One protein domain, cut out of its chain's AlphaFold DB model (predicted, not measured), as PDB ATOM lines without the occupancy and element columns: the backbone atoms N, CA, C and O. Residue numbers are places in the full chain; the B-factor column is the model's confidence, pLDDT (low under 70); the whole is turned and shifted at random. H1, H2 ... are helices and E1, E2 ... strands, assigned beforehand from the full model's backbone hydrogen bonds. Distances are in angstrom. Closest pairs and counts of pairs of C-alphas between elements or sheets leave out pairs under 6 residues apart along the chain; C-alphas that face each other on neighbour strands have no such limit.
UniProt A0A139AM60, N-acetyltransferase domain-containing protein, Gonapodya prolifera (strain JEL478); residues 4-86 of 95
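Overview. This is residues 4 to 86 of the 95 residues of the protein "N-acetyltransferase domain-containing protein" of Gonapodya prolifera (strain JEL478) (UniProt A0A139AM60). A twisted sheet of five strands curls round one helix, H1, and the link between E2 and E3 reaches out at one end of the long axis. The printed part has 83 residues, in the order E1 E2 E3 E4 H1 E5; the sheet, in order E1 E2 E3 E4 E5, is mixed, and so is the class, helices and strands. It is compact, with a radius of gyration of the C-alphas of 13.3 A, yet elongated, spanning 45 by 26 by 19 A.

Arrangement. E1, residues 4 to 8, E2, residues 15 to 21, E3, residues 32 to 41, and E4, residues 46 to 54, form a meander, each strand the antiparallel neighbour of the one before. N 5 and O 19, N 18 and O 36, and N 37 and O 51 are within hydrogen-bond range at 2.8, 2.9 and 2.9 A. E4 bends by 57 degrees at residue 50. H1, residues 63 to 77, is on the sheet; the closest C-alphas of E4 and H1, Val 54 and Gly 64, are 6.2 A apart. Every O i to N i+4 pair in H1 is within hydrogen-bond range. E5, residues 82 to 85, is parallel to E4, with N 47 and O 82 at 2.8 A; E4, H1 and E5 make a strand-helix-strand unit, two parallel neighbour strands with a helix between, its crossover right-handed.

Along the chain. E1 begins at C-alpha 4, (-30.198, 18.395, -32.824). E3 is 26.7 A long, E4 23.0 A and H1 21.3 A. E5 ends at C-alpha 85, (-23.509, 19.626, -52.269).

Size, cuts and confidence. The C-alphas farthest apart, of Glu 26 and Trp 43, are 45.2 A apart. The printed part has no cut and no long link. The pLDDT is under 70 at residues 4 to 15, 18 and 20 to 31.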
ATOM      1  N   TYR A   4     -30.606  19.262 -31.728       55.94
ATOM      2  CA  TYR A   4     -30.198  18.395 -32.824       55.94
ATOM      3  C   TYR A   4     -30.435  16.940 -32.429       55.94
ATOM      4  O   TYR A   4     -30.099  16.503 -31.325       55.94
ATOM      5  N   ARG A   5     -30.996  16.166 -33.354       62.88
ATOM      6  CA  ARG A   5     -31.003  14.712 -33.273       62.88
ATOM      7  C   ARG A   5     -30.211  14.168 -34.448       62.88
ATOM      8  O   ARG A   5     -30.655  14.211 -35.590       62.88
ATOM      9  N   GLU A   6     -29.030  13.651 -34.146       61.62
ATOM     10  CA  GLU A   6     -28.250  12.872 -35.097       61.62
ATOM     11  C   GLU A   6     -28.818  11.449 -35.132       61.62
ATOM     12  O   GLU A   6     -28.909  10.762 -34.111       61.62
ATOM     13  N   ILE A   7     -29.255  11.017 -36.307       62.28
ATOM     14  CA  ILE A   7     -29.601   9.632 -36.598       62.28
ATOM     15  C   ILE A   7     -28.476   9.117 -37.490       62.28
ATOM     16  O   ILE A   7     -28.500   9.284 -38.707       62.28
ATOM     17  N   VAL A   8     -27.452   8.533 -36.870       58.44
ATOM     18  CA  VAL A   8     -26.346   7.906 -37.601       58.44
ATOM     19  C   VAL A   8     -26.902   6.700 -38.362       58.44
ATOM     20  O   VAL A   8     -27.489   5.795 -37.765       58.44
ATOM     21  N   GLY A   9     -26.775   6.725 -39.686       56.47
ATOM     22  CA  GLY A   9     -27.158   5.637 -40.576       56.47
ATOM     23  C   GLY A   9     -26.145   4.494 -40.522       56.47
ATOM     24  O   GLY A   9     -25.004   4.696 -40.114       56.47
ATOM     25  N   ASP A  10     -26.625   3.294 -40.874       55.94
ATOM     26  CA  ASP A  10     -25.949   1.990 -41.066       55.94
ATOM     27  C   ASP A  10     -24.914   1.482 -40.033       55.94
ATOM     28  O   ASP A  10     -24.451   0.348 -40.144       55.94
ATOM     29  N   GLY A  11     -24.589   2.255 -38.996       54.03
ATOM     30  CA  GLY A  11     -23.616   1.896 -37.963       54.03
ATOM     31  C   GLY A  11     -22.151   2.053 -38.385       54.03
ATOM     32  O   GLY A  11     -21.270   1.805 -37.562       54.03
ATOM     33  N   THR A  12     -21.864   2.485 -39.619       56.16
ATOM     34  CA  THR A  12     -20.486   2.669 -40.114       56.16
ATOM     35  C   THR A  12     -19.958   4.089 -39.918       56.16
ATOM     36  O   THR A  12     -18.768   4.331 -40.106       56.16
ATOM     37  N   GLY A  13     -20.828   5.041 -39.553       60.66
ATOM     38  CA  GLY A  13     -20.479   6.462 -39.445       60.66
ATOM     39  C   GLY A  13     -20.220   7.139 -40.794       60.66
ATOM     40  O   GLY A  13     -19.916   8.329 -40.825       60.66
ATOM     41  N   ASN A  14     -20.359   6.399 -41.902       62.19
ATOM     42  CA  ASN A  14     -20.194   6.920 -43.253       62.19
ATOM     43  C   ASN A  14     -21.479   7.502 -43.820       62.19
ATOM     44  O   ASN A  14     -21.393   8.196 -44.815       62.19
ATOM     45  N   CYS A  15     -22.643   7.227 -43.235       64.00
ATOM     46  CA  CYS A  15     -23.902   7.848 -43.617       64.00
ATOM     47  C   CYS A  15     -24.614   8.329 -42.357       64.00
ATOM     48  O   CYS A  15     -24.704   7.589 -41.378       64.00
ATOM     49  N   PHE A  16     -25.112   9.560 -42.345       70.56
ATOM     50  CA  PHE A  16     -25.879  10.060 -41.208       70.56
ATOM     51  C   PHE A  16     -26.948  11.054 -41.638       70.56
ATOM     52  O   PHE A  16     -26.802  11.790 -42.618       70.56
ATOM     53  N   THR A  17     -28.028  11.056 -40.864       70.44
ATOM     54  CA  THR A  17     -29.155  11.960 -41.017       70.44
ATOM     55  C   THR A  17     -29.186  12.910 -39.833       70.44
ATOM     56  O   THR A  17     -29.307  12.474 -38.688       70.44
ATOM     57  N   VAL A  18     -29.111  14.212 -40.090       69.38
ATOM     58  CA  VAL A  18     -29.268  15.227 -39.043       69.38
ATOM     59  C   VAL A  18     -30.678  15.786 -39.115       69.38
ATOM     60  O   VAL A  18     -31.118  16.243 -40.168       69.38
ATOM     61  N   VAL A  19     -31.376  15.737 -37.985       70.19
ATOM     62  CA  VAL A  19     -32.732  16.250 -37.810       70.19
ATOM     63  C   VAL A  19     -32.695  17.393 -36.804       70.19
ATOM     64  O   VAL A  19     -32.171  17.229 -35.701       70.19
ATOM     65  N   LEU A  20     -33.271  18.537 -37.168       66.88
ATOM     66  CA  LEU A  20     -33.538  19.616 -36.218       66.88
ATOM     67  C   LEU A  20     -34.999  19.552 -35.778       66.88
ATOM     68  O   LEU A  20     -35.907  19.609 -36.612       66.88
ATOM     69  N   ASP A  21     -35.201  19.439 -34.469       66.50
ATOM     70  CA  ASP A  21     -36.499  19.572 -33.805       66.50
ATOM     71  C   ASP A  21     -36.527  20.950 -33.123       66.50
ATOM     72  O   ASP A  21     -35.528  21.396 -32.541       66.50
ATOM     73  N   LYS A  22     -37.644  21.664 -33.251       59.00
ATOM     74  CA  LYS A  22     -37.832  22.967 -32.617       59.00
ATOM     75  C   LYS A  22     -39.029  22.864 -31.690       59.00
ATOM     76  O   LYS A  22     -40.161  22.796 -32.158       59.00
ATOM     77  N   ASP A  23     -38.769  22.979 -30.389       56.22
ATOM     78  CA  ASP A  23     -39.809  23.189 -29.384       56.22
ATOM     79  C   ASP A  23     -40.496  24.544 -29.645       56.22
ATOM     80  O   ASP A  23     -40.089  25.598 -29.150       56.22
ATOM     81  N   PHE A  24     -41.538  24.539 -30.472       48.31
ATOM     82  CA  PHE A  24     -42.582  25.554 -30.454       48.31
ATOM     83  C   PHE A  24     -43.705  24.995 -29.584       48.31
ATOM     84  O   PHE A  24     -44.047  23.829 -29.727       48.31
ATOM     85  N   LEU A  25     -44.285  25.808 -28.698       47.59
ATOM     86  CA  LEU A  25     -45.271  25.411 -27.672       47.59
ATOM     87  C   LEU A  25     -46.532  24.675 -28.200       47.59
ATOM     88  O   LEU A  25     -47.376  24.268 -27.407       47.59
ATOM     89  N   GLU A  26     -46.650  24.490 -29.515       53.00
ATOM     90  CA  GLU A  26     -47.749  23.826 -30.222       53.00
ATOM     91  C   GLU A  26     -47.323  22.581 -31.032       53.00
ATOM     92  O   GLU A  26     -48.187  21.815 -31.459       53.00
ATOM     93  N   TRP A  27     -46.021  22.349 -31.238       48.53
ATOM     94  CA  TRP A  27     -45.488  21.241 -32.042       48.53
ATOM     95  C   TRP A  27     -45.143  20.034 -31.151       48.53
ATOM     96  O   TRP A  27     -44.689  20.184 -30.013       48.53
ATOM     97  N   LYS A  28     -45.431  18.812 -31.617       47.69
ATOM     98  CA  LYS A  28     -45.252  17.591 -30.820       47.69
ATOM     99  C   LYS A  28     -43.822  17.083 -30.981       47.69
ATOM    100  O   LYS A  28     -43.280  17.038 -32.076       47.69
ATOM    101  N   LYS A  29     -43.246  16.589 -29.883       47.38
ATOM    102  CA  LYS A  29     -41.997  15.812 -29.873       47.38
ATOM    103  C   LYS A  29     -41.979  14.805 -31.036       47.38
ATOM    104  O   LYS A  29     -42.757  13.847 -31.010       47.38
ATOM    105  N   GLY A  30     -41.081  15.000 -32.002       55.72
ATOM    106  CA  GLY A  30     -41.006  14.189 -33.226       55.72
ATOM    107  C   GLY A  30     -41.281  14.947 -34.524       55.72
ATOM    108  O   GLY A  30     -41.136  14.357 -35.594       55.72
ATOM    109  N   ASP A  31     -41.627  16.225 -34.449       67.19
ATOM    110  CA  ASP A  31     -41.838  17.040 -35.627       67.19
ATOM    111  C   ASP A  31     -40.531  17.685 -36.128       67.19
ATOM    112  O   ASP A  31     -39.871  18.480 -35.460       67.19
ATOM    113  N   VAL A  32     -40.137  17.311 -37.344       70.56
ATOM    114  CA  VAL A  32     -38.848  17.672 -37.945       70.56
ATOM    115  C   VAL A  32     -38.963  18.965 -38.748       70.56
ATOM    116  O   VAL A  32     -39.701  19.019 -39.730       70.56
ATOM    117  N   CYS A  33     -38.182  19.990 -38.393       82.12
ATOM    118  CA  CYS A  33     -38.167  21.265 -39.123       82.12
ATOM    119  C   CYS A  33     -37.093  21.333 -40.225       82.12
ATOM    120  O   CYS A  33     -37.216  22.132 -41.156       82.12
ATOM    121  N   ALA A  34     -36.057  20.493 -40.154       83.19
ATOM    122  CA  ALA A  34     -35.047  20.367 -41.199       83.19
ATOM    123  C   ALA A  34     -34.375  18.989 -41.189       83.19
ATOM    124  O   ALA A  34     -34.248  18.362 -40.136       83.19
ATOM    125  N   ILE A  35     -33.921  18.555 -42.365       85.88
ATOM    126  CA  ILE A  35     -33.218  17.292 -42.579       85.88
ATOM    127  C   ILE A  35     -31.986  17.498 -43.458       85.88
ATOM    128  O   ILE A  35     -32.022  18.250 -44.436       85.88
ATOM    129  N   ALA A  36     -30.916  16.785 -43.125       87.69
ATOM    130  CA  ALA A  36     -29.769  16.593 -43.995       87.69
ATOM    131  C   ALA A  36     -29.374  15.120 -44.054       87.69
ATOM    132  O   ALA A  36     -29.361  14.471 -43.011       87.69
ATOM    133  N   VAL A  37     -29.025  14.614 -45.238       86.25
ATOM    134  CA  VAL A  37     -28.489  13.254 -45.431       86.25
ATOM    135  C   VAL A  37     -27.096  13.361 -46.025       86.25
ATOM    136  O   VAL A  37     -26.932  13.890 -47.124       86.25
ATOM    137  N   CYS A  38     -26.104  12.862 -45.297       85.69
ATOM    138  CA  CYS A  38     -24.697  12.967 -45.667       85.69
ATOM    139  C   CYS A  38     -24.085  11.585 -45.867       85.69
ATOM    140  O   CYS A  38     -24.442  10.658 -45.141       85.69
ATOM    141  N   ALA A  39     -23.135  11.467 -46.795       85.31
ATOM    142  CA  ALA A  39     -22.267  10.307 -46.925       85.31
ATOM    143  C   ALA A  39     -20.789  10.710 -46.989       85.31
ATOM    144  O   ALA A  39     -20.441  11.695 -47.630       85.31
ATOM    145  N   ASN A  40     -19.913   9.933 -46.366       85.25
ATOM    146  CA  ASN A  40     -18.476  10.157 -46.389       85.25
ATOM    147  C   ASN A  40     -17.816   9.314 -47.478       85.25
ATOM    148  O   ASN A  40     -17.991   8.096 -47.537       85.25
ATOM    149  N   GLU A  41     -16.979   9.954 -48.281       82.94
ATOM    150  CA  GLU A  41     -16.081   9.299 -49.213       82.94
ATOM    151  C   GLU A  41     -14.676   9.204 -48.612       82.94
ATOM    152  O   GLU A  41     -13.948  10.186 -48.450       82.94
ATOM    153  N   SER A  42     -14.270   7.980 -48.278       71.75
ATOM    154  CA  SER A  42     -12.990   7.718 -47.612       71.75
ATOM    155  C   SER A  42     -11.765   7.924 -48.509       71.75
ATOM    156  O   SER A  42     -10.662   8.102 -47.999       71.75
ATOM    157  N   TRP A  43     -11.930   7.911 -49.835       79.88
ATOM    158  CA  TRP A  43     -10.816   7.957 -50.787       79.88
ATOM    159  C   TRP A  43     -10.283   9.374 -51.060       79.88
ATOM    160  O   TRP A  43      -9.132   9.516 -51.469       79.88
ATOM    161  N   ASN A  44     -11.085  10.415 -50.826       82.81
ATOM    162  CA  ASN A  44     -10.725  11.825 -51.046       82.81
ATOM    163  C   ASN A  44     -10.953  12.717 -49.813       82.81
ATOM    164  O   ASN A  44     -10.625  13.902 -49.859       82.81
ATOM    165  N   GLY A  45     -11.504  12.175 -48.724       84.75
ATOM    166  CA  GLY A  45     -11.831  12.961 -47.537       84.75
ATOM    167  C   GLY A  45     -12.964  13.962 -47.778       84.75
ATOM    168  O   GLY A  45     -12.971  15.034 -47.162       84.75
ATOM    169  N   THR A  46     -13.888  13.630 -48.682       87.06
ATOM    170  CA  THR A  46     -15.069  14.431 -49.008       87.06
ATOM    171  C   THR A  46     -16.294  13.900 -48.276       87.06
ATOM    172  O   THR A  46     -16.525  12.697 -48.208       87.06
ATOM    173  N   GLN A  47     -17.125  14.805 -47.776       88.00
ATOM    174  CA  GLN A  47     -18.491  14.509 -47.369       88.00
ATOM    175  C   GLN A  47     -19.463  15.003 -48.439       88.00
ATOM    176  O   GLN A  47     -19.451  16.179 -48.796       88.00
ATOM    177  N   ILE A  48     -20.307  14.111 -48.937       88.88
ATOM    178  CA  ILE A  48     -21.362  14.409 -49.899       88.88
ATOM    179  C   ILE A  48     -22.661  14.642 -49.136       88.88
ATOM    180  O   ILE A  48     -23.100  13.788 -48.369       88.88
ATOM    181  N   LEU A  49     -23.289  15.788 -49.369       89.19
ATOM    182  CA  LEU A  49     -24.614  16.132 -48.877       89.19
ATOM    183  C   LEU A  49     -25.648  15.830 -49.968       89.19
ATOM    184  O   LEU A  49     -25.739  16.551 -50.962       89.19
ATOM    185  N   TRP A  50     -26.414  14.755 -49.773       86.94
ATOM    186  CA  TRP A  50     -27.403  14.255 -50.732       86.94
ATOM    187  C   TRP A  50     -28.737  14.984 -50.641       86.94
ATOM    188  O   TRP A  50     -29.302  15.393 -51.651       86.94
ATOM    189  N   GLU A  51     -29.242  15.143 -49.421       87.31
ATOM    190  CA  GLU A  51     -30.511  15.808 -49.147       87.31
ATOM    191  C   GLU A  51     -30.257  16.941 -48.168       87.31
ATOM    192  O   GLU A  51     -29.561  16.747 -47.173       87.31
ATOM    193  N   PHE A  52     -30.833  18.112 -48.429       88.00
ATOM    194  CA  PHE A  52     -30.763  19.251 -47.523       88.00
ATOM    195  C   PHE A  52     -32.023  20.099 -47.653       88.00
ATOM    196  O   PHE A  52     -32.203  20.828 -48.628       88.00
ATOM    197  N   HIS A  53     -32.905  19.993 -46.664       88.62
ATOM    198  CA  HIS A  53     -34.213  20.629 -46.713       88.62
ATOM    199  C   HIS A  53     -34.579  21.240 -45.365       88.62
ATOM    200  O   HIS A  53     -34.402  20.628 -44.315       88.62
ATOM    201  N   VAL A  54     -35.143  22.445 -45.415       87.38
ATOM    202  CA  VAL A  54     -35.790  23.115 -44.283       87.38
ATOM    203  C   VAL A  54     -37.258  23.286 -44.643       87.38
ATOM    204  O   VAL A  54     -37.573  23.769 -45.736       87.38
ATOM    205  N   HIS A  55     -38.147  22.897 -43.734       83.81
ATOM    206  CA  HIS A  55     -39.587  23.034 -43.915       83.81
ATOM    207  C   HIS A  55     -39.953  24.504 -44.226       83.81
ATOM    208  O   HIS A  55     -39.413  25.393 -43.564       83.81
ATOM    209  N   PRO A  56     -40.847  24.793 -45.200       85.25
ATOM    210  CA  PRO A  56     -41.134  26.157 -45.666       85.25
ATOM    211  C   PRO A  56     -41.440  27.170 -44.554       85.25
ATOM    212  O   PRO A  56     -40.831  28.236 -44.519       85.25
ATOM    213  N   ASP A  57     -42.281  26.795 -43.588       82.88
ATOM    214  CA  ASP A  57     -42.666  27.655 -42.451       82.88
ATOM    215  C   ASP A  57     -41.494  28.039 -41.528       82.88
ATOM    216  O   ASP A  57     -41.593  28.944 -40.699       82.88
ATOM    217  N   PHE A  58     -40.363  27.352 -41.674       81.81
ATOM    218  CA  PHE A  58     -39.178  27.491 -40.840       81.81
ATOM    219  C   PHE A  58     -37.967  28.062 -41.598       81.81
ATOM    220  O   PHE A  58     -36.872  28.203 -41.042       81.81
ATOM    221  N   GLN A  59     -38.154  28.436 -42.866       86.50
ATOM    222  CA  GLN A  59     -37.138  29.115 -43.667       86.50
ATOM    223  C   GLN A  59     -36.957  30.575 -43.224       86.50
ATOM    224  O   GLN A  59     -37.790  31.154 -42.532       86.50
ATOM    225  N   GLY A  60     -35.814  31.175 -43.570       88.56
ATOM    226  CA  GLY A  60     -35.483  32.556 -43.180       88.56
ATOM    227  C   GLY A  60     -35.146  32.754 -41.693       88.56
ATOM    228  O   GLY A  60     -34.819  33.864 -41.291       88.56
ATOM    229  N   GLN A  61     -35.164  31.689 -40.883       85.56
ATOM    230  CA  GLN A  61     -34.911  31.738 -39.434       85.56
ATOM    231  C   GLN A  61     -33.500  31.267 -39.032       85.56
ATOM    232  O   GLN A  61     -33.228  31.055 -37.855       85.56
ATOM    233  N   GLY A  62     -32.601  31.046 -39.998       86.25
ATOM    234  CA  GLY A  62     -31.235  30.569 -39.738       86.25
ATOM    235  C   GLY A  62     -31.092  29.057 -39.505       86.25
ATOM    236  O   GLY A  62     -29.973  28.583 -39.348       86.25
ATOM    237  N   ILE A  63     -32.178  28.277 -39.563       84.56
ATOM    238  CA  ILE A  63     -32.165  26.822 -39.304       84.56
ATOM    239  C   ILE A  63     -31.264  26.063 -40.282       84.56
ATOM    240  O   ILE A  63     -30.447  25.252 -39.863       84.56
ATOM    241  N   GLY A  64     -31.346  26.368 -41.581       86.50
ATOM    242  CA  GLY A  64     -30.442  25.762 -42.563       86.50
ATOM    243  C   GLY A  64     -28.973  26.078 -42.263       86.50
ATOM    244  O   GLY A  64     -28.109  25.217 -42.395       86.50
ATOM    245  N   ARG A  65     -28.675  27.288 -41.775       88.25
ATOM    246  CA  ARG A  65     -27.307  27.645 -41.394       88.25
ATOM    247  C   ARG A  65     -26.826  26.823 -40.197       88.25
ATOM    248  O   ARG A  65     -25.742  26.264 -40.276       88.25
ATOM    249  N   GLN A  66     -27.644  26.699 -39.152       84.75
ATOM    250  CA  GLN A  66     -27.330  25.864 -37.985       84.75
ATOM    251  C   GLN A  66     -27.103  24.399 -38.379       84.75
ATOM    252  O   GLN A  66     -26.130  23.785 -37.946       84.75
ATOM    253  N   LEU A  67     -27.959  23.860 -39.253       84.81
ATOM    254  CA  LEU A  67     -27.825  22.498 -39.768       84.81
ATOM    255  C   LEU A  67     -26.501  22.306 -40.519       84.81
ATOM    256  O   LEU A  67     -25.782  21.344 -40.269       84.81
ATOM    257  N   MET A  68     -26.159  23.241 -41.407       88.88
ATOM    258  CA  MET A  68     -24.915  23.204 -42.178       88.88
ATOM    259  C   MET A  68     -23.673  23.327 -41.289       88.88
ATOM    260  O   MET A  68     -22.703  22.595 -41.485       88.88
ATOM    261  N   ASP A  69     -23.699  24.225 -40.303       89.44
ATOM    262  CA  ASP A  69     -22.594  24.399 -39.359       89.44
ATOM    263  C   ASP A  69     -22.364  23.101 -38.557       89.44
ATOM    264  O   ASP A  69     -21.222  22.657 -38.421       89.44
ATOM    265  N   HIS A  70     -23.439  22.424 -38.134       85.19
ATOM    266  CA  HIS A  70     -23.354  21.133 -37.445       85.19
ATOM    267  C   HIS A  70     -22.746  20.023 -38.321       85.19
ATOM    268  O   HIS A  70     -21.863  19.294 -37.871       85.19
ATOM    269  N   ILE A  71     -23.170  19.920 -39.586       85.69
ATOM    270  CA  ILE A  71     -22.605  18.975 -40.566       85.69
ATOM    271  C   ILE A  71     -21.108  19.237 -40.765       85.69
ATOM    272  O   ILE A  71     -20.295  18.314 -40.700       85.69
ATOM    273  N   CYS A  72     -20.719  20.506 -40.924       87.81
ATOM    274  CA  CYS A  72     -19.317  20.896 -41.056       87.81
ATOM    275  C   CYS A  72     -18.488  20.502 -39.825       87.81
ATOM    276  O   CYS A  72     -17.340  20.079 -39.962       87.81
ATOM    277  N   ASP A  73     -19.048  20.624 -38.624       87.19
ATOM    278  CA  ASP A  73     -18.362  20.227 -37.397       87.19
ATOM    279  C   ASP A  73     -18.186  18.709 -37.289       87.19
ATOM    280  O   ASP A  73     -17.133  18.255 -36.832       87.19
ATOM    281  N   ILE A  74     -19.161  17.917 -37.747       83.00
ATOM    282  CA  ILE A  74     -19.023  16.456 -37.860       83.00
ATOM    283  C   ILE A  74     -17.909  16.111 -38.854       83.00
ATOM    284  O   ILE A  74     -16.989  15.368 -38.504       83.00
ATOM    285  N   ALA A  75     -17.932  16.707 -40.049       84.12
ATOM    286  CA  ALA A  75     -16.923  16.477 -41.080       84.12
ATOM    287  C   ALA A  75     -15.502  16.788 -40.575       84.12
ATOM    288  O   ALA A  75     -14.588  15.975 -40.723       84.12
ATOM    289  N   ARG A  76     -15.324  17.924 -39.885       86.81
ATOM    290  CA  ARG A  76     -14.042  18.314 -39.271       86.81
ATOM    291  C   ARG A  76     -13.572  17.312 -38.222       86.81
ATOM    292  O   ARG A  76     -12.399  16.949 -38.218       86.81
ATOM    293  N   LYS A  77     -14.469  16.846 -37.344       85.50
ATOM    294  CA  LYS A  77     -14.144  15.833 -36.321       85.50
ATOM    295  C   LYS A  77     -13.725  14.497 -36.940       85.50
ATOM    296  O   LYS A  77     -12.950  13.770 -36.328       85.50
ATOM    297  N   GLN A  78     -14.208  14.200 -38.142       83.56
ATOM    298  CA  GLN A  78     -13.854  13.010 -38.918       83.56
ATOM    299  C   GLN A  78     -12.605  13.206 -39.799       83.56
ATOM    300  O   GLN A  78     -12.202  12.281 -40.498       83.56
ATOM    301  N   GLY A  79     -11.968  14.384 -39.764       86.75
ATOM    302  CA  GLY A  79     -10.776  14.692 -40.562       86.75
ATOM    303  C   GLY A  79     -11.061  14.949 -42.044       86.75
ATOM    304  O   GLY A  79     -10.131  14.979 -42.850       86.75
ATOM    305  N   LEU A  80     -12.329  15.138 -42.412       87.06
ATOM    306  CA  LEU A  80     -12.736  15.457 -43.774       87.06
ATOM    307  C   LEU A  80     -12.409  16.921 -44.080       87.06
ATOM    308  O   LEU A  80     -12.499  17.798 -43.218       87.06
ATOM    309  N   THR A  81     -12.018  17.186 -45.323       86.94
ATOM    310  CA  THR A  81     -11.525  18.511 -45.745       86.94
ATOM    311  C   THR A  81     -12.441  19.194 -46.748       86.94
ATOM    312  O   THR A  81     -12.268  20.380 -47.035       86.94
ATOM    313  N   ARG A  82     -13.435  18.466 -47.264       86.44
ATOM    314  CA  ARG A  82     -14.325  18.946 -48.314       86.44
ATOM    315  C   ARG A  82     -15.767  18.540 -48.047       86.44
ATOM    316  O   ARG A  82     -16.031  17.409 -47.655       86.44
ATOM    317  N   LEU A  83     -16.681  19.470 -48.303       85.62
ATOM    318  CA  LEU A  83     -18.115  19.217 -48.385       85.62
ATOM    319  C   LEU A  83     -18.550  19.444 -49.835       85.62
ATOM    320  O   LEU A  83     -18.242  20.488 -50.417       85.62
ATOM    321  N   GLU A  84     -19.251  18.480 -50.414       87.88
ATOM    322  CA  GLU A  84     -19.873  18.588 -51.729       87.88
ATOM    323  C   GLU A  84     -21.389  18.570 -51.586       87.88
ATOM    324  O   GLU A  84     -21.949  17.732 -50.886       87.88
ATOM    325  N   VAL A  85     -22.051  19.514 -52.250       85.06
ATOM    326  CA  VAL A  85     -23.509  19.626 -52.269       85.06
ATOM    327  C   VAL A  85     -23.941  19.659 -53.722       85.06
ATOM    328  O   VAL A  85     -23.551  20.561 -54.465       85.06
ATOM    329  N   GLU A  86     -24.765  18.700 -54.126       78.50
ATOM    330  CA  GLU A  86     -25.387  18.731 -55.442       78.50
ATOM    331  C   GLU A  86     -26.784  19.336 -55.338       78.50
ATOM    332  O   GLU A  86     -27.714  18.747 -54.794       78.50
TER     333      GLU A  86